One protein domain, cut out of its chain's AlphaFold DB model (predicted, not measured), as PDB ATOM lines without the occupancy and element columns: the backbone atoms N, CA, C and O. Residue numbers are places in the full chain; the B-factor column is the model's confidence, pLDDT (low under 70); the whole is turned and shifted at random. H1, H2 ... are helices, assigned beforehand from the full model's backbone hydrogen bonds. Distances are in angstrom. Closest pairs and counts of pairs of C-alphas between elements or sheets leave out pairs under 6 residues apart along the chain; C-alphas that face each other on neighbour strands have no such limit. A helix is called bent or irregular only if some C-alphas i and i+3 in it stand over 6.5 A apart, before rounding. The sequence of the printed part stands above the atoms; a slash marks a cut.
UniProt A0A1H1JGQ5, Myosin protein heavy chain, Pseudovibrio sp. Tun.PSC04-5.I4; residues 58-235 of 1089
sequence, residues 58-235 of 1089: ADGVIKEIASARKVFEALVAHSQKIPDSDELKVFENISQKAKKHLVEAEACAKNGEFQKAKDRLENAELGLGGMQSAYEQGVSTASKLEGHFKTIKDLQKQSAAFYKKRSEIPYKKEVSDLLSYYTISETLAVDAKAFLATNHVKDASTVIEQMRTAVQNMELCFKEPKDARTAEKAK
ATOM      1  N   ALA A  58     181.637 207.284 172.050       53.41
ATOM      2  CA  ALA A  58     183.038 206.869 172.097       53.41
ATOM      3  C   ALA A  58     183.571 206.714 173.535       53.41
ATOM      4  O   ALA A  58     184.316 205.775 173.810       53.41
ATOM      5  N   ASP A  59     183.131 207.571 174.462       58.22
ATOM      6  CA  ASP A  59     183.626 207.556 175.847       58.22
ATOM      7  C   ASP A  59     183.064 206.384 176.661       58.22
ATOM      8  O   ASP A  59     183.715 205.897 177.587       58.22
ATOM      9  N   GLY A  60     181.873 205.890 176.300       72.31
ATOM     10  CA  GLY A  60     181.240 204.742 176.954       72.31
ATOM     11  C   GLY A  60     182.017 203.444 176.731       72.31
ATOM     12  O   GLY A  60     182.401 202.785 177.691       72.31
ATOM     13  N   VAL A  61     182.344 203.126 175.473       76.19
ATOM     14  CA  VAL A  61     183.069 201.891 175.111       76.19
ATOM     15  C   VAL A  61     184.475 201.860 175.724       76.19
ATOM     16  O   VAL A  61     184.929 200.816 176.186       76.19
ATOM     17  N   ILE A  62     185.163 203.005 175.783       79.25
ATOM     18  CA  ILE A  62     186.498 203.102 176.395       79.25
ATOM     19  C   ILE A  62     186.426 202.859 177.912       79.25
ATOM     20  O   ILE A  62     187.266 202.137 178.458       79.25
ATOM     21  N   LYS A  63     185.411 203.407 178.594       81.00
ATOM     22  CA  LYS A  63     185.180 203.164 180.028       81.00
ATOM     23  C   LYS A  63     184.826 201.702 180.318       81.00
ATOM     24  O   LYS A  63     185.336 201.144 181.288       81.00
ATOM     25  N   GLU A  64     184.007 201.073 179.479       79.00
ATOM     26  CA  GLU A  64     183.630 199.661 179.625       79.00
ATOM     27  C   GLU A  64     184.842 198.725 179.456       79.00
ATOM     28  O   GLU A  64     185.059 197.849 180.293       79.00
ATOM     29  N   ILE A  65     185.710 198.970 178.463       83.19
ATOM     30  CA  ILE A  65     186.962 198.209 178.278       83.19
ATOM     31  C   ILE A  65     187.887 198.352 179.498       83.19
ATOM     32  O   ILE A  65     188.441 197.361 179.978       83.19
ATOM     33  N   ALA A  66     188.026 199.567 180.040       81.38
ATOM     34  CA  ALA A  66     188.830 199.807 181.238       81.38
ATOM     35  C   ALA A  66     188.263 199.091 182.480       81.38
ATOM     36  O   ALA A  66     189.024 198.576 183.300       81.38
ATOM     37  N   SER A  67     186.934 199.026 182.609       80.56
ATOM     38  CA  SER A  67     186.257 198.288 183.681       80.56
ATOM     39  C   SER A  67     186.498 196.778 183.572       80.56
ATOM     40  O   SER A  67     186.971 196.155 184.524       80.56
ATOM     41  N   ALA A  68     186.280 196.196 182.388       79.12
ATOM     42  CA  ALA A  68     186.509 194.773 182.139       79.12
ATOM     43  C   ALA A  68     187.974 194.370 182.376       79.12
ATOM     44  O   ALA A  68     188.257 193.287 182.891       79.12
ATOM     45  N   ARG A  69     188.921 195.268 182.086       84.75
ATOM     46  CA  ARG A  69     190.335 195.053 182.390       84.75
ATOM     47  C   ARG A  69     190.649 195.035 183.886       84.75
ATOM     48  O   ARG A  69     191.414 194.180 184.321       84.75
ATOM     49  N   LYS A  70     190.029 195.906 184.687       83.94
ATOM     50  CA  LYS A  70     190.164 195.841 186.154       83.94
ATOM     51  C   LYS A  70     189.633 194.517 186.708       83.94
ATOM     52  O   LYS A  70     190.271 193.919 187.570       83.94
ATOM     53  N   VAL A  71     188.501 194.036 186.187       79.00
ATOM     54  CA  VAL A  71     187.933 192.730 186.570       79.00
ATOM     55  C   VAL A  71     188.875 191.584 186.186       79.00
ATOM     56  O   VAL A  71     189.122 190.698 187.001       79.00
ATOM     57  N   PHE A  72     189.455 191.625 184.983       87.69
ATOM     58  CA  PHE A  72     190.465 190.659 184.545       87.69
ATOM     59  C   PHE A  72     191.664 190.604 185.498       87.69
ATOM     60  O   PHE A  72     192.039 189.529 185.959       87.69
ATOM     61  N   GLU A  73     192.253 191.760 185.810       83.00
ATOM     62  CA  GLU A  73     193.429 191.863 186.679       83.00
ATOM     63  C   GLU A  73     193.125 191.358 188.097       83.00
ATOM     64  O   GLU A  73     193.921 190.607 188.661       83.00
ATOM     65  N   ALA A  74     191.939 191.669 188.629       80.25
ATOM     66  CA  ALA A  74     191.485 191.157 189.919       80.25
ATOM     67  C   ALA A  74     191.315 189.627 189.924       80.25
ATOM     68  O   ALA A  74     191.740 188.966 190.868       80.25
ATOM     69  N   LEU A  75     190.727 189.037 188.877       75.25
ATOM     70  CA  LEU A  75     190.564 187.581 188.786       75.25
ATOM     71  C   LEU A  75     191.909 186.863 188.624       75.25
ATOM     72  O   LEU A  75     192.134 185.843 189.271       75.25
ATOM     73  N   VAL A  76     192.825 187.398 187.810       79.31
ATOM     74  CA  VAL A  76     194.173 186.828 187.649       79.31
ATOM     75  C   VAL A  76     194.960 186.870 188.957       79.31
ATOM     76  O   VAL A  76     195.629 185.892 189.276       79.31
ATOM     77  N   ALA A  77     194.844 187.943 189.743       78.56
ATOM     78  CA  ALA A  77     195.484 188.031 191.057       78.56
ATOM     79  C   ALA A  77     195.010 186.933 192.030       78.56
ATOM     80  O   ALA A  77     195.738 186.550 192.943       78.56
ATOM     81  N   HIS A  78     193.810 186.389 191.822       75.50
ATOM     82  CA  HIS A  78     193.240 185.331 192.649       75.50
ATOM     83  C   HIS A  78     193.542 183.905 192.165       75.50
ATOM     84  O   HIS A  78     193.134 182.961 192.843       75.50
ATOM     85  N   SER A  79     194.269 183.714 191.057       71.94
ATOM     86  CA  SER A  79     194.568 182.375 190.514       71.94
ATOM     87  C   SER A  79     195.318 181.477 191.502       71.94
ATOM     88  O   SER A  79     195.090 180.273 191.536       71.94
ATOM     89  N   GLN A  80     196.140 182.070 192.373       72.12
ATOM     90  CA  GLN A  80     196.897 181.374 193.421       72.12
ATOM     91  C   GLN A  80     196.008 180.679 194.467       72.12
ATOM     92  O   GLN A  80     196.492 179.851 195.230       72.12
ATOM     93  N   LYS A  81     194.712 181.015 194.518       72.44
ATOM     94  CA  LYS A  81     193.733 180.408 195.431       72.44
ATOM     95  C   LYS A  81     193.061 179.156 194.849       72.44
ATOM     96  O   LYS A  81     192.197 178.595 195.515       72.44
ATOM     97  N   ILE A  82     193.410 178.741 193.627       76.62
ATOM     98  CA  ILE A  82     192.950 177.488 193.009       76.62
ATOM     99  C   ILE A  82     194.001 176.415 193.326       76.62
ATOM    100  O   ILE A  82     195.084 176.445 192.742       76.62
ATOM    101  N   PRO A  83     193.731 175.496 194.266       70.06
ATOM    102  CA  PRO A  83     194.742 174.573 194.762       70.06
ATOM    103  C   PRO A  83     194.916 173.341 193.879       70.06
ATOM    104  O   PRO A  83     195.923 172.669 194.023       70.06
ATOM    105  N   ASP A  84     193.959 173.012 193.005       79.38
ATOM    106  CA  ASP A  84     194.051 171.855 192.112       79.38
ATOM    107  C   ASP A  84     194.760 172.231 190.802       79.38
ATOM    108  O   ASP A  84     194.374 173.179 190.112       79.38
ATOM    109  N   SER A  85     195.808 171.478 190.464       74.88
ATOM    110  CA  SER A  85     196.687 171.754 189.318       74.88
ATOM    111  C   SER A  85     195.955 171.739 187.969       74.88
ATOM    112  O   SER A  85     196.261 172.540 187.081       74.88
ATOM    113  N   ASP A  86     194.961 170.867 187.794       76.88
ATOM    114  CA  ASP A  86     194.236 170.757 186.527       76.88
ATOM    115  C   ASP A  86     193.139 171.821 186.400       76.88
ATOM    116  O   ASP A  86     192.928 172.364 185.311       76.88
ATOM    117  N   GLU A  87     192.497 172.201 187.507       78.81
ATOM    118  CA  GLU A  87     191.580 173.349 187.540       78.81
ATOM    119  C   GLU A  87     192.316 174.673 187.278       78.81
ATOM    120  O   GLU A  87     191.816 175.521 186.529       78.81
ATOM    121  N   LEU A  88     193.542 174.822 187.793       81.81
ATOM    122  CA  LEU A  88     194.395 175.980 187.520       81.81
ATOM    123  C   LEU A  88     194.739 176.094 186.025       81.81
ATOM    124  O   LEU A  88     194.584 177.169 185.441       81.81
ATOM    125  N   LYS A  89     195.103 174.991 185.355       83.25
ATOM    126  CA  LYS A  89     195.356 174.983 183.897       83.25
ATOM    127  C   LYS A  89     194.125 175.382 183.080       83.25
ATOM    128  O   LYS A  89     194.250 176.010 182.022       83.25
ATOM    129  N   VAL A  90     192.925 175.004 183.525       80.38
ATOM    130  CA  VAL A  90     191.669 175.422 182.878       80.38
ATOM    131  C   VAL A  90     191.466 176.928 183.046       80.38
ATOM    132  O   VAL A  90     191.206 177.617 182.057       80.38
ATOM    133  N   PHE A  91     191.651 177.452 184.260       87.06
ATOM    134  CA  PHE A  91     191.563 178.885 184.547       87.06
ATOM    135  C   PHE A  91     192.563 179.704 183.713       87.06
ATOM    136  O   PHE A  91     192.184 180.692 183.078       87.06
ATOM    137  N   GLU A  92     193.823 179.271 183.634       86.12
ATOM    138  CA  GLU A  92     194.873 179.932 182.851       86.12
ATOM    139  C   GLU A  92     194.554 179.965 181.351       86.12
ATOM    140  O   GLU A  92     194.722 180.999 180.698       86.12
ATOM    141  N   ASN A  93     194.020 178.873 180.797       85.69
ATOM    142  CA  ASN A  93     193.603 178.818 179.395       85.69
ATOM    143  C   ASN A  93     192.471 179.805 179.071       85.69
ATOM    144  O   ASN A  93     192.468 180.426 178.002       85.69
ATOM    145  N   ILE A  94     191.494 179.956 179.970       84.62
ATOM    146  CA  ILE A  94     190.401 180.926 179.799       84.62
ATOM    147  C   ILE A  94     190.944 182.353 179.964       84.62
ATOM    148  O   ILE A  94     190.631 183.222 179.149       84.62
ATOM    149  N   SER A  95     191.835 182.572 180.936       87.19
ATOM    150  CA  SER A  95     192.518 183.848 181.176       87.19
ATOM    151  C   SER A  95     193.289 184.342 179.952       87.19
ATOM    152  O   SER A  95     193.130 185.491 179.531       87.19
ATOM    153  N   GLN A  96     194.054 183.470 179.291       88.38
ATOM    154  CA  GLN A  96     194.774 183.833 178.068       88.38
ATOM    155  C   GLN A  96     193.832 184.273 176.935       88.38
ATOM    156  O   GLN A  96     194.128 185.238 176.223       88.38
ATOM    157  N   LYS A  97     192.677 183.612 176.780       84.81
ATOM    158  CA  LYS A  97     191.666 183.975 175.772       84.81
ATOM    159  C   LYS A  97     190.977 185.301 176.103       84.81
ATOM    160  O   LYS A  97     190.857 186.149 175.220       84.81
ATOM    161  N   ALA A  98     190.589 185.512 177.362       87.12
ATOM    162  CA  ALA A  98     189.986 186.763 177.827       87.12
ATOM    163  C   ALA A  98     190.948 187.951 177.648       87.12
ATOM    164  O   ALA A  98     190.573 188.978 177.081       87.12
ATOM    165  N   LYS A  99     192.226 187.773 178.013       90.94
ATOM    166  CA  LYS A  99     193.290 188.765 177.804       90.94
ATOM    167  C   LYS A  99     193.448 189.138 176.335       90.94
ATOM    168  O   LYS A  99     193.556 190.317 176.007       90.94
ATOM    169  N   LYS A 100     193.456 188.142 175.443       89.69
ATOM    170  CA  LYS A 100     193.565 188.370 173.998       89.69
ATOM    171  C   LYS A 100     192.413 189.236 173.483       89.69
ATOM    172  O   LYS A 100     192.662 190.203 172.771       89.69
ATOM    173  N   HIS A 101     191.175 188.932 173.869       87.12
ATOM    174  CA  HIS A 101     190.009 189.708 173.447       87.12
ATOM    175  C   HIS A 101     189.980 191.127 174.030       87.12
ATOM    176  O   HIS A 101     189.615 192.052 173.308       87.12
ATOM    177  N   LEU A 102     190.445 191.332 175.270       87.62
ATOM    178  CA  LEU A 102     190.606 192.673 175.850       87.62
ATOM    179  C   LEU A 102     191.625 193.518 175.079       87.62
ATOM    180  O   LEU A 102     191.337 194.661 174.741       87.62
ATOM    181  N   VAL A 103     192.784 192.951 174.736       90.19
ATOM    182  CA  VAL A 103     193.807 193.653 173.940       90.19
ATOM    183  C   VAL A 103     193.285 193.992 172.538       90.19
ATOM    184  O   VAL A 103     193.516 195.093 172.038       90.19
ATOM    185  N   GLU A 104     192.544 193.077 171.906       87.31
ATOM    186  CA  GLU A 104     191.881 193.325 170.618       87.31
ATOM    187  C   GLU A 104     190.816 194.436 170.725       87.31
ATOM    188  O   GLU A 104     190.725 195.282 169.832       87.31
ATOM    189  N   ALA A 105     190.045 194.475 171.817       86.38
ATOM    190  CA  ALA A 105     189.050 195.517 172.077       86.38
ATOM    191  C   ALA A 105     189.702 196.894 172.278       86.38
ATOM    192  O   ALA A 105     189.277 197.871 171.658       86.38
ATOM    193  N   GLU A 106     190.773 196.966 173.074       87.88
ATOM    194  CA  GLU A 106     191.566 198.183 173.290       87.88
ATOM    195  C   GLU A 106     192.161 198.720 171.981       87.88
ATOM    196  O   GLU A 106     192.122 199.925 171.726       87.88
ATOM    197  N   ALA A 107     192.694 197.837 171.129       88.06
ATOM    198  CA  ALA A 107     193.254 198.216 169.836       88.06
ATOM    199  C   ALA A 107     192.179 198.768 168.882       88.06
ATOM    200  O   ALA A 107     192.375 199.820 168.273       88.06
ATOM    201  N   CYS A 108     191.018 198.111 168.790       83.62
ATOM    202  CA  CYS A 108     189.895 198.606 167.992       83.62
ATOM    203  C   CYS A 108     189.354 199.945 168.520       83.62
ATOM    204  O   CYS A 108     189.038 200.822 167.715       83.62
ATOM    205  N   ALA A 109     189.288 200.140 169.842       83.06
ATOM    206  CA  ALA A 109     188.843 201.397 170.445       83.06
ATOM    207  C   ALA A 109     189.812 202.554 170.152       83.06
ATOM    208  O   ALA A 109     189.370 203.634 169.764       83.06
ATOM    209  N   LYS A 110     191.129 202.316 170.246       84.62
ATOM    210  CA  LYS A 110     192.165 203.302 169.880       84.62
ATOM    211  C   LYS A 110     192.118 203.695 168.402       84.62
ATOM    212  O   LYS A 110     192.403 204.840 168.071       84.62
ATOM    213  N   ASN A 111     191.710 202.773 167.533       82.31
ATOM    214  CA  ASN A 111     191.565 203.011 166.095       82.31
ATOM    215  C   ASN A 111     190.198 203.615 165.704       82.31
ATOM    216  O   ASN A 111     189.906 203.741 164.516       82.31
ATOM    217  N   GLY A 112     189.338 203.959 166.673       78.62
ATOM    218  CA  GLY A 112     188.001 204.509 166.423       78.62
ATOM    219  C   GLY A 112     186.976 203.492 165.897       78.62
ATOM    220  O   GLY A 112     185.859 203.860 165.530       78.62
ATOM    221  N   GLU A 113     187.312 202.198 165.878       84.56
ATOM    222  CA  GLU A 113     186.442 201.109 165.425       84.56
ATOM    223  C   GLU A 113     185.517 200.615 166.558       84.56
ATOM    224  O   GLU A 113     185.504 199.433 166.910       84.56
ATOM    225  N   PHE A 114     184.720 201.516 167.144       82.06
ATOM    226  CA  PHE A 114     183.980 201.270 168.397       82.06
ATOM    227  C   PHE A 114     183.021 200.070 168.364       82.06
ATOM    228  O   PHE A 114     182.846 199.396 169.374       82.06
ATOM    229  N   GLN A 115     182.432 199.745 167.208       80.38
ATOM    230  CA  GLN A 115     181.585 198.555 167.093       80.38
ATOM    231  C   GLN A 115     182.396 197.259 167.190       80.38
ATOM    232  O   GLN A 115     181.978 196.334 167.874       80.38
ATOM    233  N   LYS A 116     183.564 197.192 166.539       83.31
ATOM    234  CA  LYS A 116     184.449 196.026 166.656       83.31
ATOM    235  C   LYS A 116     185.029 195.942 168.064       83.31
ATOM    236  O   LYS A 116     185.145 194.847 168.595       83.31
ATOM    237  N   ALA A 117     185.339 197.086 168.677       83.50
ATOM    238  CA  ALA A 117     185.768 197.145 170.069       83.50
ATOM    239  C   ALA A 117     184.703 196.557 171.008       83.50
ATOM    240  O   ALA A 117     185.038 195.741 171.859       83.50
ATOM    241  N   LYS A 118     183.421 196.879 170.783       82.81
ATOM    242  CA  LYS A 118     182.297 196.309 171.533       82.81
ATOM    243  C   LYS A 118     182.129 194.803 171.309       82.81
ATOM    244  O   LYS A 118     182.014 194.062 172.275       82.81
ATOM    245  N   ASP A 119     182.198 194.330 170.066       84.00
ATOM    246  CA  ASP A 119     182.100 192.891 169.770       84.00
ATOM    247  C   ASP A 119     183.266 192.105 170.421       84.00
ATOM    248  O   ASP A 119     183.108 190.969 170.872       84.00
ATOM    249  N   ARG A 120     184.469 192.696 170.484       87.06
ATOM    250  CA  ARG A 120     185.631 192.109 171.176       87.06
ATOM    251  C   ARG A 120     185.490 192.172 172.696       87.06
ATOM    252  O   ARG A 120     185.877 191.216 173.361       87.06
ATOM    253  N   LEU A 121     184.894 193.239 173.223       86.19
ATOM    254  CA  LEU A 121     184.579 193.379 174.639       86.19
ATOM    255  C   LEU A 121     183.552 192.333 175.100       86.19
ATOM    256  O   LEU A 121     183.808 191.662 176.089       86.19
ATOM    257  N   GLU A 122     182.472 192.093 174.351       84.44
ATOM    258  CA  GLU A 122     181.488 191.044 174.684       84.44
ATOM    259  C   GLU A 122     182.146 189.649 174.754       84.44
ATOM    260  O   GLU A 122     181.861 188.847 175.644       84.44
ATOM    261  N   ASN A 123     183.098 189.358 173.857       82.62
ATOM    262  CA  ASN A 123     183.877 188.116 173.912       82.62
ATOM    263  C   ASN A 123     184.832 188.061 175.118       82.62
ATOM    264  O   ASN A 123     185.052 186.984 175.680       82.62
ATOM    265  N   ALA A 124     185.401 189.198 175.521       86.56
ATOM    266  CA  ALA A 124     186.197 189.292 176.738       86.56
ATOM    267  C   ALA A 124     185.342 189.065 177.993       86.56
ATOM    268  O   ALA A 124     185.751 188.298 178.858       86.56
ATOM    269  N   GLU A 125     184.149 189.653 178.068       81.31
ATOM    270  CA  GLU A 125     183.207 189.495 179.184       81.31
ATOM    271  C   GLU A 125     182.728 188.048 179.344       81.31
ATOM    272  O   GLU A 125     182.686 187.534 180.462       81.31
ATOM    273  N   LEU A 126     182.465 187.339 178.240       80.25
ATOM    274  CA  LEU A 126     182.203 185.895 178.276       80.25
ATOM    275  C   LEU A 126     183.398 185.110 178.840       80.25
ATOM    276  O   LEU A 126     183.218 184.184 179.634       80.25
ATOM    277  N   GLY A 127     184.618 185.492 178.457       81.19
ATOM    278  CA  GLY A 127     185.846 184.937 179.024       81.19
ATOM    279  C   GLY A 127     185.968 185.197 180.529       81.19
ATOM    280  O   GLY A 127     186.296 184.278 181.275       81.19
ATOM    281  N   LEU A 128     185.639 186.408 180.985       80.25
ATOM    282  CA  LEU A 128     185.646 186.785 182.404       80.25
ATOM    283  C   LEU A 128     184.614 185.998 183.220       80.25
ATOM    284  O   LEU A 128     184.949 185.505 184.295       80.25
ATOM    285  N   GLY A 129     183.405 185.787 182.691       75.81
ATOM    286  CA  GLY A 129     182.404 184.920 183.326       75.81
ATOM    287  C   GLY A 129     182.877 183.463 183.457       75.81
ATOM    288  O   GLY A 129     182.657 182.816 184.484       75.81
ATOM    289  N   GLY A 130     183.600 182.959 182.451       74.81
ATOM    290  CA  GLY A 130     184.249 181.646 182.503       74.81
ATOM    291  C   GLY A 130     185.370 181.564 183.547       74.81
ATOM    292  O   GLY A 130     185.463 180.571 184.266       74.81
ATOM    293  N   MET A 131     186.189 182.615 183.671       84.75
ATOM    294  CA  MET A 131     187.228 182.710 184.706       84.75
ATOM    295  C   MET A 131     186.624 182.719 186.108       84.75
ATOM    296  O   MET A 131     187.106 182.002 186.980       84.75
ATOM    297  N   GLN A 132     185.554 183.486 186.324       79.31
ATOM    298  CA  GLN A 132     184.873 183.539 187.614       79.31
ATOM    299  C   GLN A 132     184.310 182.167 188.015       79.31
ATOM    300  O   GLN A 132     184.534 181.725 189.136       79.31
ATOM    301  N   SER A 133     183.678 181.449 187.083       73.00
ATOM    302  CA  SER A 133     183.146 180.103 187.351       73.00
ATOM    303  C   SER A 133     184.255 179.104 187.720       73.00
ATOM    304  O   SER A 133     184.108 178.322 188.657       73.00
ATOM    305  N   ALA A 134     185.390 179.144 187.011       75.12
ATOM    306  CA  ALA A 134     186.547 178.298 187.314       75.12
ATOM    307  C   ALA A 134     187.194 178.654 188.667       75.12
ATOM    308  O   ALA A 134     187.625 177.766 189.401       75.12
ATOM    309  N   TYR A 135     187.221 179.941 189.020       76.12
ATOM    310  CA  TYR A 135     187.684 180.405 190.325       76.12
ATOM    311  C   TYR A 135     186.778 179.925 191.467       76.12
ATOM    312  O   TYR A 135     187.273 179.366 192.442       76.12
ATOM    313  N   GLU A 136     185.459 180.087 191.339       75.50
ATOM    314  CA  GLU A 136     184.476 179.629 192.334       75.50
ATOM    315  C   GLU A 136     184.570 178.113 192.564       75.50
ATOM    316  O   GLU A 136     184.540 177.646 193.707       75.50
ATOM    317  N   GLN A 137     184.768 177.343 191.490       75.31
ATOM    318  CA  GLN A 137     185.022 175.909 191.579       75.31
ATOM    319  C   GLN A 137     186.324 175.604 192.339       75.31
ATOM    320  O   GLN A 137     186.304 174.793 193.265       75.31
ATOM    321  N   GLY A 138     187.423 176.295 192.021       75.81
ATOM    322  CA  GLY A 138     188.708 176.128 192.708       75.81
ATOM    323  C   GLY A 138     188.655 176.471 194.201       75.81
ATOM    324  O   GLY A 138     189.209 175.743 195.024       75.81
ATOM    325  N   VAL A 139     187.920 177.522 194.578       69.56
ATOM    326  CA  VAL A 139     187.678 177.881 195.988       69.56
ATOM    327  C   VAL A 139     186.874 176.791 196.704       69.56
ATOM    328  O   VAL A 139     187.181 176.442 197.846       69.56
ATOM    329  N   SER A 140     185.879 176.196 196.038       71.44
ATOM    330  CA  SER A 140     185.146 175.058 196.602       71.44
ATOM    331  C   SER A 140     186.047 173.837 196.809       71.44
ATOM    332  O   SER A 140     185.974 173.207 197.866       71.44
ATOM    333  N   THR A 141     186.935 173.526 195.863       70.00
ATOM    334  CA  THR A 141     187.935 172.456 196.013       70.00
ATOM    335  C   THR A 141     188.883 172.739 197.187       70.00
ATOM    336  O   THR A 141     189.130 171.849 198.002       70.00
ATOM    337  N   ALA A 142     189.328 173.990 197.357       63.69
ATOM    338  CA  ALA A 142     190.178 174.406 198.477       63.69
ATOM    339  C   ALA A 142     189.536 174.172 199.843       63.69
ATOM    340  O   ALA A 142     190.180 173.641 200.745       63.69
ATOM    341  N   SER A 143     188.246 174.490 199.978       65.81
ATOM    342  CA  SER A 143     187.515 174.308 201.237       65.81
ATOM    343  C   SER A 143     187.404 172.845 201.699       65.81
ATOM    344  O   SER A 143     187.120 172.589 202.866       65.81
ATOM    345  N   LYS A 144     187.650 171.871 200.809       67.25
ATOM    346  CA  LYS A 144     187.566 170.432 201.113       67.25
ATOM    347  C   LYS A 144     188.910 169.808 201.515       67.25
ATOM    348  O   LYS A 144     188.917 168.701 202.051       67.25
ATOM    349  N   LEU A 145     190.033 170.504 201.310       68.69
ATOM    350  CA  LEU A 145     191.389 169.986 201.562       68.69
ATOM    351  C   LEU A 145     191.623 169.580 203.020       68.69
ATOM    352  O   LEU A 145     192.136 168.496 203.293       68.69
ATOM    353  N   GLU A 146     191.220 170.429 203.960       65.81
ATOM    354  CA  GLU A 146     191.392 170.165 205.391       65.81
ATOM    355  C   GLU A 146     190.547 168.962 205.849       65.81
ATOM    356  O   GLU A 146     191.015 168.098 206.596       65.81
ATOM    357  N   GLY A 147     189.337 168.827 205.295       71.44
ATOM    358  CA  GLY A 147     188.471 167.668 205.506       71.44
ATOM    359  C   GLY A 147     189.076 166.358 204.987       71.44
ATOM    360  O   GLY A 147     188.916 165.315 205.625       71.44
ATOM    361  N   HIS A 148     189.819 166.395 203.877       77.75
ATOM    362  CA  HIS A 148     190.490 165.217 203.324       77.75
ATOM    363  C   HIS A 148     191.642 164.723 204.212       77.75
ATOM    364  O   HIS A 148     191.688 163.530 204.513       77.75
ATOM    365  N   PHE A 149     192.510 165.608 204.719       72.88
ATOM    366  CA  PHE A 149     193.572 165.214 205.660       72.88
ATOM    367  C   PHE A 149     193.012 164.622 206.956       72.88
ATOM    368  O   PHE A 149     193.510 163.601 207.439       72.88
ATOM    369  N   LYS A 150     191.948 165.230 207.493       76.12
ATOM    370  CA  LYS A 150     191.247 164.701 208.666       76.12
ATOM    371  C   LYS A 150     190.668 163.311 208.390       76.12
ATOM    372  O   LYS A 150     190.891 162.401 209.178       76.12
ATOM    373  N   THR A 151     190.017 163.127 207.240       76.31
ATOM    374  CA  THR A 151     189.447 161.832 206.835       76.31
ATOM    375  C   THR A 151     190.520 160.748 206.725       76.31
ATOM    376  O   THR A 151     190.311 159.650 207.232       76.31
ATOM    377  N   ILE A 152     191.687 161.046 206.136       77.50
ATOM    378  CA  ILE A 152     192.810 160.093 206.067       77.50
ATOM    379  C   ILE A 152     193.263 159.700 207.479       77.50
ATOM    380  O   ILE A 152     193.384 158.515 207.775       77.50
ATOM    381  N   LYS A 153     193.467 160.679 208.372       76.25
ATOM    382  CA  LYS A 153     193.901 160.423 209.755       76.25
ATOM    383  C   LYS A 153     192.878 159.592 210.534       76.25
ATOM    384  O   LYS A 153     193.264 158.692 211.278       76.25
ATOM    385  N   ASP A 154     191.592 159.875 210.363       75.19
ATOM    386  CA  ASP A 154     190.515 159.140 211.023       75.19
ATOM    387  C   ASP A 154     190.419 157.700 210.498       75.19
ATOM    388  O   ASP A 154     190.290 156.769 211.295       75.19
ATOM    389  N   LEU A 155     190.566 157.491 209.185       75.38
ATOM    390  CA  LEU A 155     190.609 156.156 208.583       75.38
ATOM    391  C   LEU A 155     191.848 155.356 209.023       75.38
ATOM    392  O   LEU A 155     191.701 154.176 209.324       75.38
ATOM    393  N   GLN A 156     193.028 155.980 209.146       78.00
ATOM    394  CA  GLN A 156     194.241 155.331 209.684       78.00
ATOM    395  C   GLN A 156     194.089 154.959 211.169       78.00
ATOM    396  O   GLN A 156     194.535 153.908 211.626       78.00
ATOM    397  N   LYS A 157     193.418 155.799 211.965       76.19
ATOM    398  CA  LYS A 157     193.097 155.449 213.359       76.19
ATOM    399  C   LYS A 157     192.137 154.265 213.435       76.19
ATOM    400  O   LYS A 157     192.305 153.403 214.296       76.19
ATOM    401  N   GLN A 158     191.135 154.226 212.556       79.19
ATOM    402  CA  GLN A 158     190.186 153.115 212.481       79.19
ATOM    403  C   GLN A 158     190.870 151.816 212.033       79.19
ATOM    404  O   GLN A 158     190.678 150.795 212.692       79.19
ATOM    405  N   SER A 159     191.712 151.849 210.992       75.25
ATOM    406  CA  SER A 159     192.481 150.680 210.537       75.25
ATOM    407  C   SER A 159     193.382 150.133 211.653       75.25
ATOM    408  O   SER A 159     193.338 148.938 211.953       75.25
ATOM    409  N   ALA A 160     194.116 151.005 212.355       68.94
ATOM    410  CA  ALA A 160     194.969 150.626 213.480       68.94
ATOM    411  C   ALA A 160     194.173 150.056 214.668       68.94
ATOM    412  O   ALA A 160     194.625 149.127 215.341       68.94
ATOM    413  N   ALA A 161     192.972 150.580 214.937       73.88
ATOM    414  CA  ALA A 161     192.096 150.056 215.981       73.88
ATOM    415  C   ALA A 161     191.593 148.640 215.656       73.88
ATOM    416  O   ALA A 161     191.595 147.782 216.540       73.88
ATOM    417  N   PHE A 162     191.214 148.374 214.402       76.88
ATOM    418  CA  PHE A 162     190.859 147.023 213.961       76.88
ATOM    419  C   PHE A 162     192.059 146.072 214.039       76.88
ATOM    420  O   PHE A 162     191.936 144.975 214.577       76.88
ATOM    421  N   TYR A 163     193.244 146.517 213.617       73.19
ATOM    422  CA  TYR A 163     194.475 145.730 213.718       73.19
ATOM    423  C   TYR A 163     194.822 145.331 215.167       73.19
ATOM    424  O   TYR A 163     195.239 144.199 215.434       73.19
ATOM    425  N   LYS A 164     194.610 146.229 216.141       74.12
ATOM    426  CA  LYS A 164     194.818 145.935 217.574       74.12
ATOM    427  C   LYS A 164     193.876 144.852 218.108       74.12
ATOM    428  O   LYS A 164     194.258 144.127 219.018       74.12
ATOM    429  N   LYS A 165     192.686 144.712 217.521       77.38
ATOM    430  CA  LYS A 165     191.679 143.707 217.892       77.38
ATOM    431  C   LYS A 165     191.803 142.392 217.123       77.38
ATOM    432  O   LYS A 165     190.943 141.531 217.255       77.38
ATOM    433  N   ARG A 166     192.861 142.193 216.331       75.69
ATOM    434  CA  ARG A 166     193.035 140.982 215.502       75.69
ATOM    435  C   ARG A 166     192.951 139.665 216.287       75.69
ATOM    436  O   ARG A 166     192.481 138.674 215.746       75.69
ATOM    437  N   SER A 167     193.345 139.666 217.564       70.62
ATOM    438  CA  SER A 167     193.246 138.512 218.473       70.62
ATOM    439  C   SER A 167     191.811 138.111 218.824       70.62
ATOM    440  O   SER A 167     191.590 136.999 219.297       70.62
ATOM    441  N   GLU A 168     190.833 138.986 218.579       81.88
ATOM    442  CA  GLU A 168     189.407 138.724 218.785       81.88
ATOM    443  C   GLU A 168     188.779 137.953 217.607       81.88
ATOM    444  O   GLU A 168     187.653 137.472 217.728       81.88
ATOM    445  N   ILE A 169     189.488 137.802 216.477       78.12
ATOM    446  CA  ILE A 169     188.998 137.088 215.289       78.12
ATOM    447  C   ILE A 169     189.337 135.590 215.410       78.12
ATOM    448  O   ILE A 169     190.509 135.213 215.418       78.12
ATOM    449  N   PRO A 170     188.333 134.697 215.469       75.12
ATOM    450  CA  PRO A 170     188.564 133.285 215.775       75.12
ATOM    451  C   PRO A 170     189.015 132.437 214.573       75.12
ATOM    452  O   PRO A 170     189.430 131.290 214.762       75.12
ATOM    453  N   TYR A 171     188.928 132.966 213.349       80.25
ATOM    454  CA  TYR A 171     189.162 132.230 212.104       80.25
ATOM    455  C   TYR A 171     190.376 132.767 211.339       80.25
ATOM    456  O   TYR A 171     190.561 133.973 211.188       80.25
ATOM    457  N   LYS A 172     191.209 131.851 210.838       78.12
ATOM    458  CA  LYS A 172     192.514 132.162 210.236       78.12
ATOM    459  C   LYS A 172     192.415 133.008 208.962       78.12
ATOM    460  O   LYS A 172     193.226 133.906 208.747       78.12
ATOM    461  N   LYS A 173     191.438 132.711 208.103       76.31
ATOM    462  CA  LYS A 173     191.265 133.404 206.820       76.31
ATOM    463  C   LYS A 173     190.881 134.868 207.036       76.31
ATOM    464  O   LYS A 173     191.452 135.745 206.408       76.31
ATOM    465  N   GLU A 174     189.979 135.126 207.969       80.75
ATOM    466  CA  GLU A 174     189.479 136.453 208.305       80.75
ATOM    467  C   GLU A 174     190.567 137.317 208.964       80.75
ATOM    468  O   GLU A 174     190.638 138.513 208.689       80.75
ATOM    469  N   VAL A 175     191.470 136.713 209.752       73.00
ATOM    470  CA  VAL A 175     192.698 137.380 210.232       73.00
ATOM    471  C   VAL A 175     193.611 137.751 209.058       73.00
ATOM    472  O   VAL A 175     194.086 138.881 208.985       73.00
ATOM    473  N   SER A 176     193.826 136.844 208.101       70.00
ATOM    474  CA  SER A 176     194.630 137.132 206.904       70.00
ATOM    475  C   SER A 176     194.016 138.236 206.030       70.00
ATOM    476  O   SER A 176     194.743 139.098 205.535       70.00
ATOM    477  N   ASP A 177     192.694 138.227 205.846       72.94
ATOM    478  CA  ASP A 177     191.967 139.250 205.088       72.94
ATOM    479  C   ASP A 177     192.068 140.614 205.794       72.94
ATOM    480  O   ASP A 177     192.341 141.623 205.141       72.94
ATOM    481  N   LEU A 178     191.957 140.649 207.130       77.81
ATOM    482  CA  LEU A 178     192.158 141.861 207.931       77.81
ATOM    483  C   LEU A 178     193.552 142.461 207.704       77.81
ATOM    484  O   LEU A 178     193.671 143.663 207.466       77.81
ATOM    485  N   LEU A 179     194.600 141.634 207.761       70.94
ATOM    486  CA  LEU A 179     195.983 142.074 207.559       70.94
ATOM    487  C   LEU A 179     196.203 142.606 206.137       70.94
ATOM    488  O   LEU A 179     196.820 143.655 205.965       70.94
ATOM    489  N   SER A 180     195.630 141.945 205.129       69.81
ATOM    490  CA  SER A 180     195.694 142.407 203.740       69.81
ATOM    491  C   SER A 180     195.001 143.757 203.549       69.81
ATOM    492  O   SER A 180     195.592 144.680 202.981       69.81
ATOM    493  N   TYR A 181     193.776 143.919 204.062       72.12
ATOM    494  CA  TYR A 181     193.073 145.198 203.995       72.12
ATOM    495  C   TYR A 181     193.807 146.289 204.771       72.12
ATOM    496  O   TYR A 181     193.846 147.428 204.305       72.12
ATOM    497  N   TYR A 182     194.413 145.961 205.918       74.38
ATOM    498  CA  TYR A 182     195.230 146.886 206.700       74.38
ATOM    499  C   TYR A 182     196.402 147.430 205.875       74.38
ATOM    500  O   TYR A 182     196.512 148.647 205.709       74.38
ATOM    501  N   THR A 183     197.188 146.554 205.243       71.62
ATOM    502  CA  THR A 183     198.279 146.956 204.340       71.62
ATOM    503  C   THR A 183     197.784 147.790 203.155       71.62
ATOM    504  O   THR A 183     198.408 148.790 202.804       71.62
ATOM    505  N   ILE A 184     196.650 147.422 202.546       70.69
ATOM    506  CA  ILE A 184     196.041 148.206 201.459       70.69
ATOM    507  C   ILE A 184     195.662 149.608 201.956       70.69
ATOM    508  O   ILE A 184     195.927 150.590 201.267       70.69
ATOM    509  N   SER A 185     195.079 149.722 203.151       72.94
ATOM    510  CA  SER A 185     194.666 151.012 203.710       72.94
ATOM    511  C   SER A 185     195.847 151.937 204.011       72.94
ATOM    512  O   SER A 185     195.749 153.131 203.732       72.94
ATOM    513  N   GLU A 186     196.971 151.402 204.499       76.56
ATOM    514  CA  GLU A 186     198.174 152.196 204.772       76.56
ATOM    515  C   GLU A 186     198.837 152.673 203.476       76.56
ATOM    516  O   GLU A 186     199.185 153.849 203.363       76.56
ATOM    517  N   THR A 187     198.917 151.817 202.452       71.06
ATOM    518  CA  THR A 187     199.415 152.217 201.123       71.06
ATOM    519  C   THR A 187     198.544 153.319 200.511       71.06
ATOM    520  O   THR A 187     199.059 154.352 200.087       71.06
ATOM    521  N   LEU A 188     197.214 153.169 200.544       71.69
ATOM    522  CA  LEU A 188     196.289 154.189 200.035       71.69
ATOM    523  C   LEU A 188     196.364 155.497 200.842       71.69
ATOM    524  O   LEU A 188     196.196 156.577 200.278       71.69
ATOM    525  N   ALA A 189     196.651 155.437 202.146       71.69
ATOM    526  CA  ALA A 189     196.869 156.634 202.958       71.69
ATOM    527  C   ALA A 189     198.127 157.402 202.529       71.69
ATOM    528  O   ALA A 189     198.108 158.636 202.490       71.69
ATOM    529  N   VAL A 190     199.209 156.690 202.198       72.81
ATOM    530  CA  VAL A 190     200.441 157.281 201.653       72.81
ATOM    531  C   VAL A 190     200.170 157.915 200.289       72.81
ATOM    532  O   VAL A 190     200.493 159.089 200.096       72.81
ATOM    533  N   ASP A 191     199.499 157.200 199.386       69.81
ATOM    534  CA  ASP A 191     199.166 157.694 198.045       69.81
ATOM    535  C   ASP A 191     198.260 158.934 198.100       69.81
ATOM    536  O   ASP A 191     198.522 159.938 197.436       69.81
ATOM    537  N   ALA A 192     197.227 158.928 198.951       76.56
ATOM    538  CA  ALA A 192     196.341 160.078 199.132       76.56
ATOM    539  C   ALA A 192     197.093 161.303 199.673       76.56
ATOM    540  O   ALA A 192     196.877 162.422 199.201       76.56
ATOM    541  N   LYS A 193     198.012 161.113 200.631       77.25
ATOM    542  CA  LYS A 193     198.872 162.194 201.140       77.25
ATOM    543  C   LYS A 193     199.820 162.715 200.057       77.25
ATOM    544  O   LYS A 193     200.023 163.926 199.987       77.25
ATOM    545  N   ALA A 194     200.354 161.845 199.200       73.44
ATOM    546  CA  ALA A 194     201.218 162.230 198.084       73.44
ATOM    547  C   ALA A 194     200.464 163.048 197.018       73.44
ATOM    548  O   ALA A 194     200.963 164.087 196.574       73.44
ATOM    549  N   PHE A 195     199.237 162.654 196.661       74.19
ATOM    550  CA  PHE A 195     198.376 163.432 195.762       74.19
ATOM    551  C   PHE A 195     198.000 164.799 196.352       74.19
ATOM    552  O   PHE A 195     198.059 165.810 195.652       74.19
ATOM    553  N   LEU A 196     197.695 164.875 197.654       75.31
ATOM    554  CA  LEU A 196     197.445 166.157 198.325       75.31
ATOM    555  C   LEU A 196     198.702 167.037 198.395       75.31
ATOM    556  O   LEU A 196     198.598 168.249 198.237       75.31
ATOM    557  N   ALA A 197     199.888 166.451 198.593       70.62
ATOM    558  CA  ALA A 197     201.158 167.183 198.606       70.62
ATOM    559  C   ALA A 197     201.541 167.748 197.226       70.62
ATOM    560  O   ALA A 197     202.257 168.743 197.137       70.62
ATOM    561  N   THR A 198     201.054 167.119 196.154       67.75
ATOM    562  CA  THR A 198     201.294 167.515 194.759       67.75
ATOM    563  C   THR A 198     200.116 168.264 194.132       67.75
ATOM    564  O   THR A 198     200.138 168.520 192.930       67.75
ATOM    565  N   ASN A 199     199.129 168.693 194.935       68.19
ATOM    566  CA  ASN A 199     197.991 169.511 194.492       68.19
ATOM    567  C   ASN A 199     197.062 168.816 193.467       68.19
ATOM    568  O   ASN A 199     196.442 169.467 192.624       68.19
ATOM    569  N   HIS A 200     196.935 167.491 193.565       73.06
ATOM    570  CA  HIS A 200     196.013 166.654 192.789       73.06
ATOM    571  C   HIS A 200     194.813 166.235 193.656       73.06
ATOM    572  O   HIS A 200     194.704 165.100 194.127       73.06
ATOM    573  N   VAL A 201     193.904 167.176 193.927       78.69
ATOM    574  CA  VAL A 201     192.867 167.014 194.966       78.69
ATOM    575  C   VAL A 201     191.798 166.000 194.552       78.69
ATOM    576  O   VAL A 201     191.293 165.245 195.384       78.69
ATOM    577  N   LYS A 202     191.475 165.930 193.256       75.50
ATOM    578  CA  LYS A 202     190.522 164.942 192.717       75.50
ATOM    579  C   LYS A 202     191.037 163.508 192.804       75.50
ATOM    580  O   LYS A 202     190.276 162.606 193.168       75.50
ATOM    581  N   ASP A 203     192.320 163.305 192.523       77.00
ATOM    582  CA  ASP A 203     192.953 161.989 192.617       77.00
ATOM    583  C   ASP A 203     193.026 161.546 194.082       77.00
ATOM    584  O   ASP A 203     192.590 160.444 194.417       77.00
ATOM    585  N   ALA A 204     193.417 162.454 194.986       81.38
ATOM    586  CA  ALA A 204     193.383 162.207 196.426       81.38
ATOM    587  C   ALA A 204     191.985 161.814 196.927       81.38
ATOM    588  O   ALA A 204     191.846 160.846 197.672       81.38
ATOM    589  N   SER A 205     190.930 162.515 196.495       79.75
ATOM    590  CA  SER A 205     189.554 162.174 196.877       79.75
ATOM    591  C   SER A 205     189.148 160.773 196.414       79.75
ATOM    592  O   SER A 205     188.391 160.100 197.112       79.75
ATOM    593  N   THR A 206     189.638 160.325 195.258       84.12
ATOM    594  CA  THR A 206     189.360 158.979 194.737       84.12
ATOM    595  C   THR A 206     190.052 157.914 195.588       84.12
ATOM    596  O   THR A 206     189.428 156.923 195.972       84.12
ATOM    597  N   VAL A 207     191.317 158.144 195.944       80.62
ATOM    598  CA  VAL A 207     192.105 157.238 196.794       80.62
ATOM    599  C   VAL A 207     191.537 157.164 198.217       80.62
ATOM    600  O   VAL A 207     191.463 156.080 198.793       80.62
ATOM    601  N   ILE A 208     191.048 158.277 198.774       84.19
ATOM    602  CA  ILE A 208     190.407 158.308 200.101       84.19
ATOM    603  C   ILE A 208     189.163 157.410 200.151       84.19
ATOM    604  O   ILE A 208     188.943 156.718 201.144       84.19
ATOM    605  N   GLU A 209     188.357 157.367 199.090       86.31
ATOM    606  CA  GLU A 209     187.178 156.492 199.050       86.31
ATOM    607  C   GLU A 209     187.546 155.007 198.885       86.31
ATOM    608  O   GLU A 209     186.902 154.129 199.471       86.31
ATOM    609  N   GLN A 210     188.638 154.703 198.178       83.00
ATOM    610  CA  GLN A 210     189.204 153.350 198.155       83.00
ATOM    611  C   GLN A 210     189.714 152.938 199.543       83.00
ATOM    612  O   GLN A 210     189.437 151.827 199.998       83.00
ATOM    613  N   MET A 211     190.387 153.850 200.252       86.25
ATOM    614  CA  MET A 211     190.859 153.627 201.620       86.25
ATOM    615  C   MET A 211     189.685 153.379 202.573       86.25
ATOM    616  O   MET A 211     189.710 152.424 203.349       86.25
ATOM    617  N   ARG A 212     188.614 154.178 202.471       89.12
ATOM    618  CA  ARG A 212     187.373 153.983 203.234       89.12
ATOM    619  C   ARG A 212     186.788 152.591 202.998       89.12
ATOM    620  O   ARG A 212     186.399 151.925 203.952       89.12
ATOM    621  N   THR A 213     186.770 152.140 201.747       85.81
ATOM    622  CA  THR A 213     186.285 150.802 201.377       85.81
ATOM    623  C   THR A 213     187.140 149.698 202.011       85.81
ATOM    624  O   THR A 213     186.597 148.733 202.544       85.81
ATOM    625  N   ALA A 214     188.470 149.843 202.016       76.50
ATOM    626  CA  ALA A 214     189.367 148.889 202.671       76.50
ATOM    627  C   ALA A 214     189.118 148.813 204.189       76.50
ATOM    628  O   ALA A 214     188.994 147.719 204.732       76.50
ATOM    629  N   VAL A 215     188.957 149.960 204.860       81.44
ATOM    630  CA  VAL A 215     188.630 150.027 206.299       81.44
ATOM    631  C   VAL A 215     187.258 149.420 206.603       81.44
ATOM    632  O   VAL A 215     187.112 148.702 207.588       81.44
ATOM    633  N   GLN A 216     186.256 149.619 205.744       86.06
ATOM    634  CA  GLN A 216     184.952 148.960 205.893       86.06
ATOM    635  C   GLN A 216     185.044 147.436 205.738       86.06
ATOM    636  O   GLN A 216     184.375 146.702 206.461       86.06
ATOM    637  N   ASN A 217     185.889 146.941 204.831       81.25
ATOM    638  CA  ASN A 217     186.101 145.503 204.677       81.25
ATOM    639  C   ASN A 217     186.798 144.882 205.899       81.25
ATOM    640  O   ASN A 217     186.472 143.752 206.251       81.25
ATOM    641  N   MET A 218     187.671 145.623 206.597       80.94
ATOM    642  CA  MET A 218     188.252 145.170 207.872       80.94
ATOM    643  C   MET A 218     187.190 144.912 208.938       80.94
ATOM    644  O   MET A 218     187.272 143.929 209.668       80.94
ATOM    645  N   GLU A 219     186.166 145.760 209.017       85.88
ATOM    646  CA  GLU A 219     185.060 145.572 209.958       85.88
ATOM    647  C   GLU A 219     184.299 144.261 209.681       85.88
ATOM    648  O   GLU A 219     183.837 143.585 210.602       85.88
ATOM    649  N   LEU A 220     184.193 143.859 208.410       82.19
ATOM    650  CA  LEU A 220     183.527 142.616 208.022       82.19
ATOM    651  C   LEU A 220     184.297 141.361 208.455       82.19
ATOM    652  O   LEU A 220     183.653 140.338 208.679       82.19
ATOM    653  N   CYS A 221     185.619 141.440 208.643       78.75
ATOM    654  CA  CYS A 221     186.445 140.329 209.136       78.75
ATOM    655  C   CYS A 221     186.082 139.898 210.571       78.75
ATOM    656  O   CYS A 221     186.374 138.775 210.969       78.75
ATOM    657  N   PHE A 222     185.407 140.757 211.343       80.50
ATOM    658  CA  PHE A 222     184.933 140.441 212.697       80.50
ATOM    659  C   PHE A 222     183.576 139.717 212.719       80.50
ATOM    660  O   PHE A 222     183.071 139.378 213.789       80.50
ATOM    661  N   LYS A 223     182.952 139.486 211.556       81.38
ATOM    662  CA  LYS A 223     181.676 138.767 211.448       81.38
ATOM    663  C   LYS A 223     181.914 137.280 211.207       81.38
ATOM    664  O   LYS A 223     182.857 136.889 210.529       81.38
ATOM    665  N   GLU A 224     181.020 136.447 211.733       75.44
ATOM    666  CA  GLU A 224     181.106 134.996 211.563       75.44
ATOM    667  C   GLU A 224     180.946 134.610 210.073       75.44
ATOM    668  O   GLU A 224     179.990 135.054 209.420       75.44
ATOM    669  N   PRO A 225     181.865 133.809 209.498       72.88
ATOM    670  CA  PRO A 225     181.809 133.448 208.091       72.88
ATOM    671  C   PRO A 225     180.653 132.487 207.807       72.88
ATOM    672  O   PRO A 225     180.273 131.658 208.635       72.88
ATOM    673  N   LYS A 226     180.109 132.548 206.585       71.31
ATOM    674  CA  LYS A 226     178.955 131.724 206.167       71.31
ATOM    675  C   LYS A 226     179.199 130.209 206.286       71.31
ATOM    676  O   LYS A 226     178.242 129.466 206.478       71.31
ATOM    677  N   ASP A 227     180.462 129.782 206.255       68.19
ATOM    678  CA  ASP A 227     180.900 128.382 206.338       68.19
ATOM    679  C   ASP A 227     181.649 128.071 207.652       68.19
ATOM    680  O   ASP A 227     182.563 127.246 207.691       68.19
ATOM    681  N   ALA A 228     181.261 128.718 208.758       62.91
ATOM    682  CA  ALA A 228     181.899 128.604 210.077       62.91
ATOM    683  C   ALA A 228     182.106 127.163 210.595       62.91
ATOM    684  O   ALA A 228     182.993 126.920 211.412       62.91
ATOM    685  N   ARG A 229     181.325 126.182 210.111       66.56
ATOM    686  CA  ARG A 229     181.463 124.757 210.478       66.56
ATOM    687  C   ARG A 229     182.699 124.073 209.886       66.56
ATOM    688  O   ARG A 229     183.105 123.039 210.406       66.56
ATOM    689  N   THR A 230     183.265 124.616 208.812       64.50
ATOM    690  CA  THR A 230     184.431 124.060 208.101       64.50
ATOM    691  C   THR A 230     185.640 124.996 208.106       64.50
ATOM    692  O   THR A 230     186.676 124.645 207.551       64.50
ATOM    693  N   ALA A 231     185.521 126.180 208.713       69.12
ATOM    694  CA  ALA A 231     186.576 127.188 208.758       69.12
ATOM    695  C   ALA A 231     187.679 126.835 209.775       69.12
ATOM    696  O   ALA A 231     187.405 126.397 210.895       69.12
ATOM    697  N   GLU A 232     188.940 127.038 209.382       76.00
ATOM    698  CA  GLU A 232     190.115 126.796 210.225       76.00
ATOM    699  C   GLU A 232     190.253 127.891 211.296       76.00
ATOM    700  O   GLU A 232     190.167 129.087 211.000       76.00
ATOM    701  N   LYS A 233     190.473 127.486 212.553       77.38
ATOM    702  CA  LYS A 233     190.679 128.417 213.672       77.38
ATOM    703  C   LYS A 233     192.080 129.027 213.634       77.38
ATOM    704  O   LYS A 233     193.041 128.316 213.349       77.38
ATOM    705  N   ALA A 234     192.188 130.312 213.969       67.19
ATOM    706  CA  ALA A 234     193.467 131.018 214.051       67.19
ATOM    707  C   ALA A 234     194.326 130.504 215.226       67.19
ATOM    708  O   ALA A 234     193.805 130.243 216.315       67.19
ATOM    709  N   LYS A 235     195.637 130.351 215.014       67.50
ATOM    710  CA  LYS A 235     196.636 130.054 216.058       67.50
ATOM    711  C   LYS A 235     197.410 131.321 216.439       67.50
ATOM    712  O   LYS A 235     197.376 132.305 215.711       67.50
TER     713      LYS A 235
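This is residues 58 to 235 of the 1089 residues of the protein "Myosin protein heavy chain" of Pseudovibrio sp. Tun.PSC04-5.I4 (UniProt A0A1H1JGQ5). Two three-helix bundles stand end to end in a long, thin rod, and one long helix, H3, runs through both of them. Its first arm, H3a, lies side by side with H1 and H2 in one half, its second arm, H3b, lies side by side with H4 and H5 in the other half, and residues 221 to 235, with no named element, form a tail at the far end of the second bundle. The printed part has 178 residues with five named helices, in the order H1, H2, H3, H4, H5, and no named strand; the class is all helix, with 143 residues in the helices. The whole is extended, with a radius of gyration of the C-alphas of 27.3 A, and the C-alphas span 91 by 25 by 18 A.

The longest helix is H3, residues 114 to 164. By its hydrogen bonds it was assigned as one helix, but it is bent: C-alphas 143 and 146 are 7.0 A apart, against about 5 A in a regular helix. Its arm H3a covers residues 114 to 143 and is 42.6 A long from first to last C-alpha, ending with C-alpha 143 at (187.515, 174.308, 201.237). Its arm H3b covers residues 146 to 164 and is 27.3 A long; residues 144 and 145 belong to neither arm. Before H3 come H1, residues 58 to 77, 29.5 A long and beginning with C-alpha 58 at (183.038, 206.869, 172.097), and H2, residues 85 to 110, 37.3 A long. After it come H4, residues 172 to 197, 37.9 A long, and H5, residues 201 to 220, 29.2 A long, which ends with C-alpha 220 at (183.527, 142.616, 208.022).

The hub is H3, which touches four other helices. The lines of its arms H3a and H3b stand at a shallow tilt of 26 degrees. H1, H2 and H3a form a bundle, three helices lying along one another, and it is up and down, each running against the one before it in the chain. H2 and H3a, a helical hairpin, touch with 46 pairs of C-alphas within 8 A, the closest being those of Ala 105 and Ala 117 at 4.2 A; they run opposite ways at a shallow tilt of 20 degrees. H1 touches H3a, with the closest C-alphas, those of Ile 65 and Leu 121, 6.5 A apart, and the two run the same way at a shallow tilt of 22 degrees. H1 also touches H2, where the C-alphas of Ile 62 and Ala 109 are closest at 6.6 A. H3b, H4 and H5 form a second up and down bundle. H4 and H5, a helical hairpin, touch with 35 pairs of C-alphas within 8 A, the closest being those of Ala 192 and Ala 204 at 4.5 A; they run opposite ways at a shallow tilt of 16 degrees. H3b touches H5, with the C-alphas of Ser 159 and Val 215 closest at 5.8 A, and touches H4, with those of Ser 159 and Tyr 182 closest at 6.1 A. Between the bundles, H3a and H5 are close but not clearly touching, with the C-alphas of Thr 141 and Val 201 closest at 7.4 A, and H2 and H5 are near each other; H1 and H4, for instance, are apart. Every O i to N i+4 pair is within hydrogen-bond range in H2, H3a, H3b, H4 and H5, and 15 of 16 are in H1.

The two C-alphas farthest apart, those of Gly 112 and Arg 229, are 91.3 A apart. The printed part has no cut and no long link; the links from H2 to H3 and from H4 to H5 are tight. The mean pLDDT of the printed part is 77.7, and 20 residues are under 70, among them residues 142 to 146 and 227 to 231.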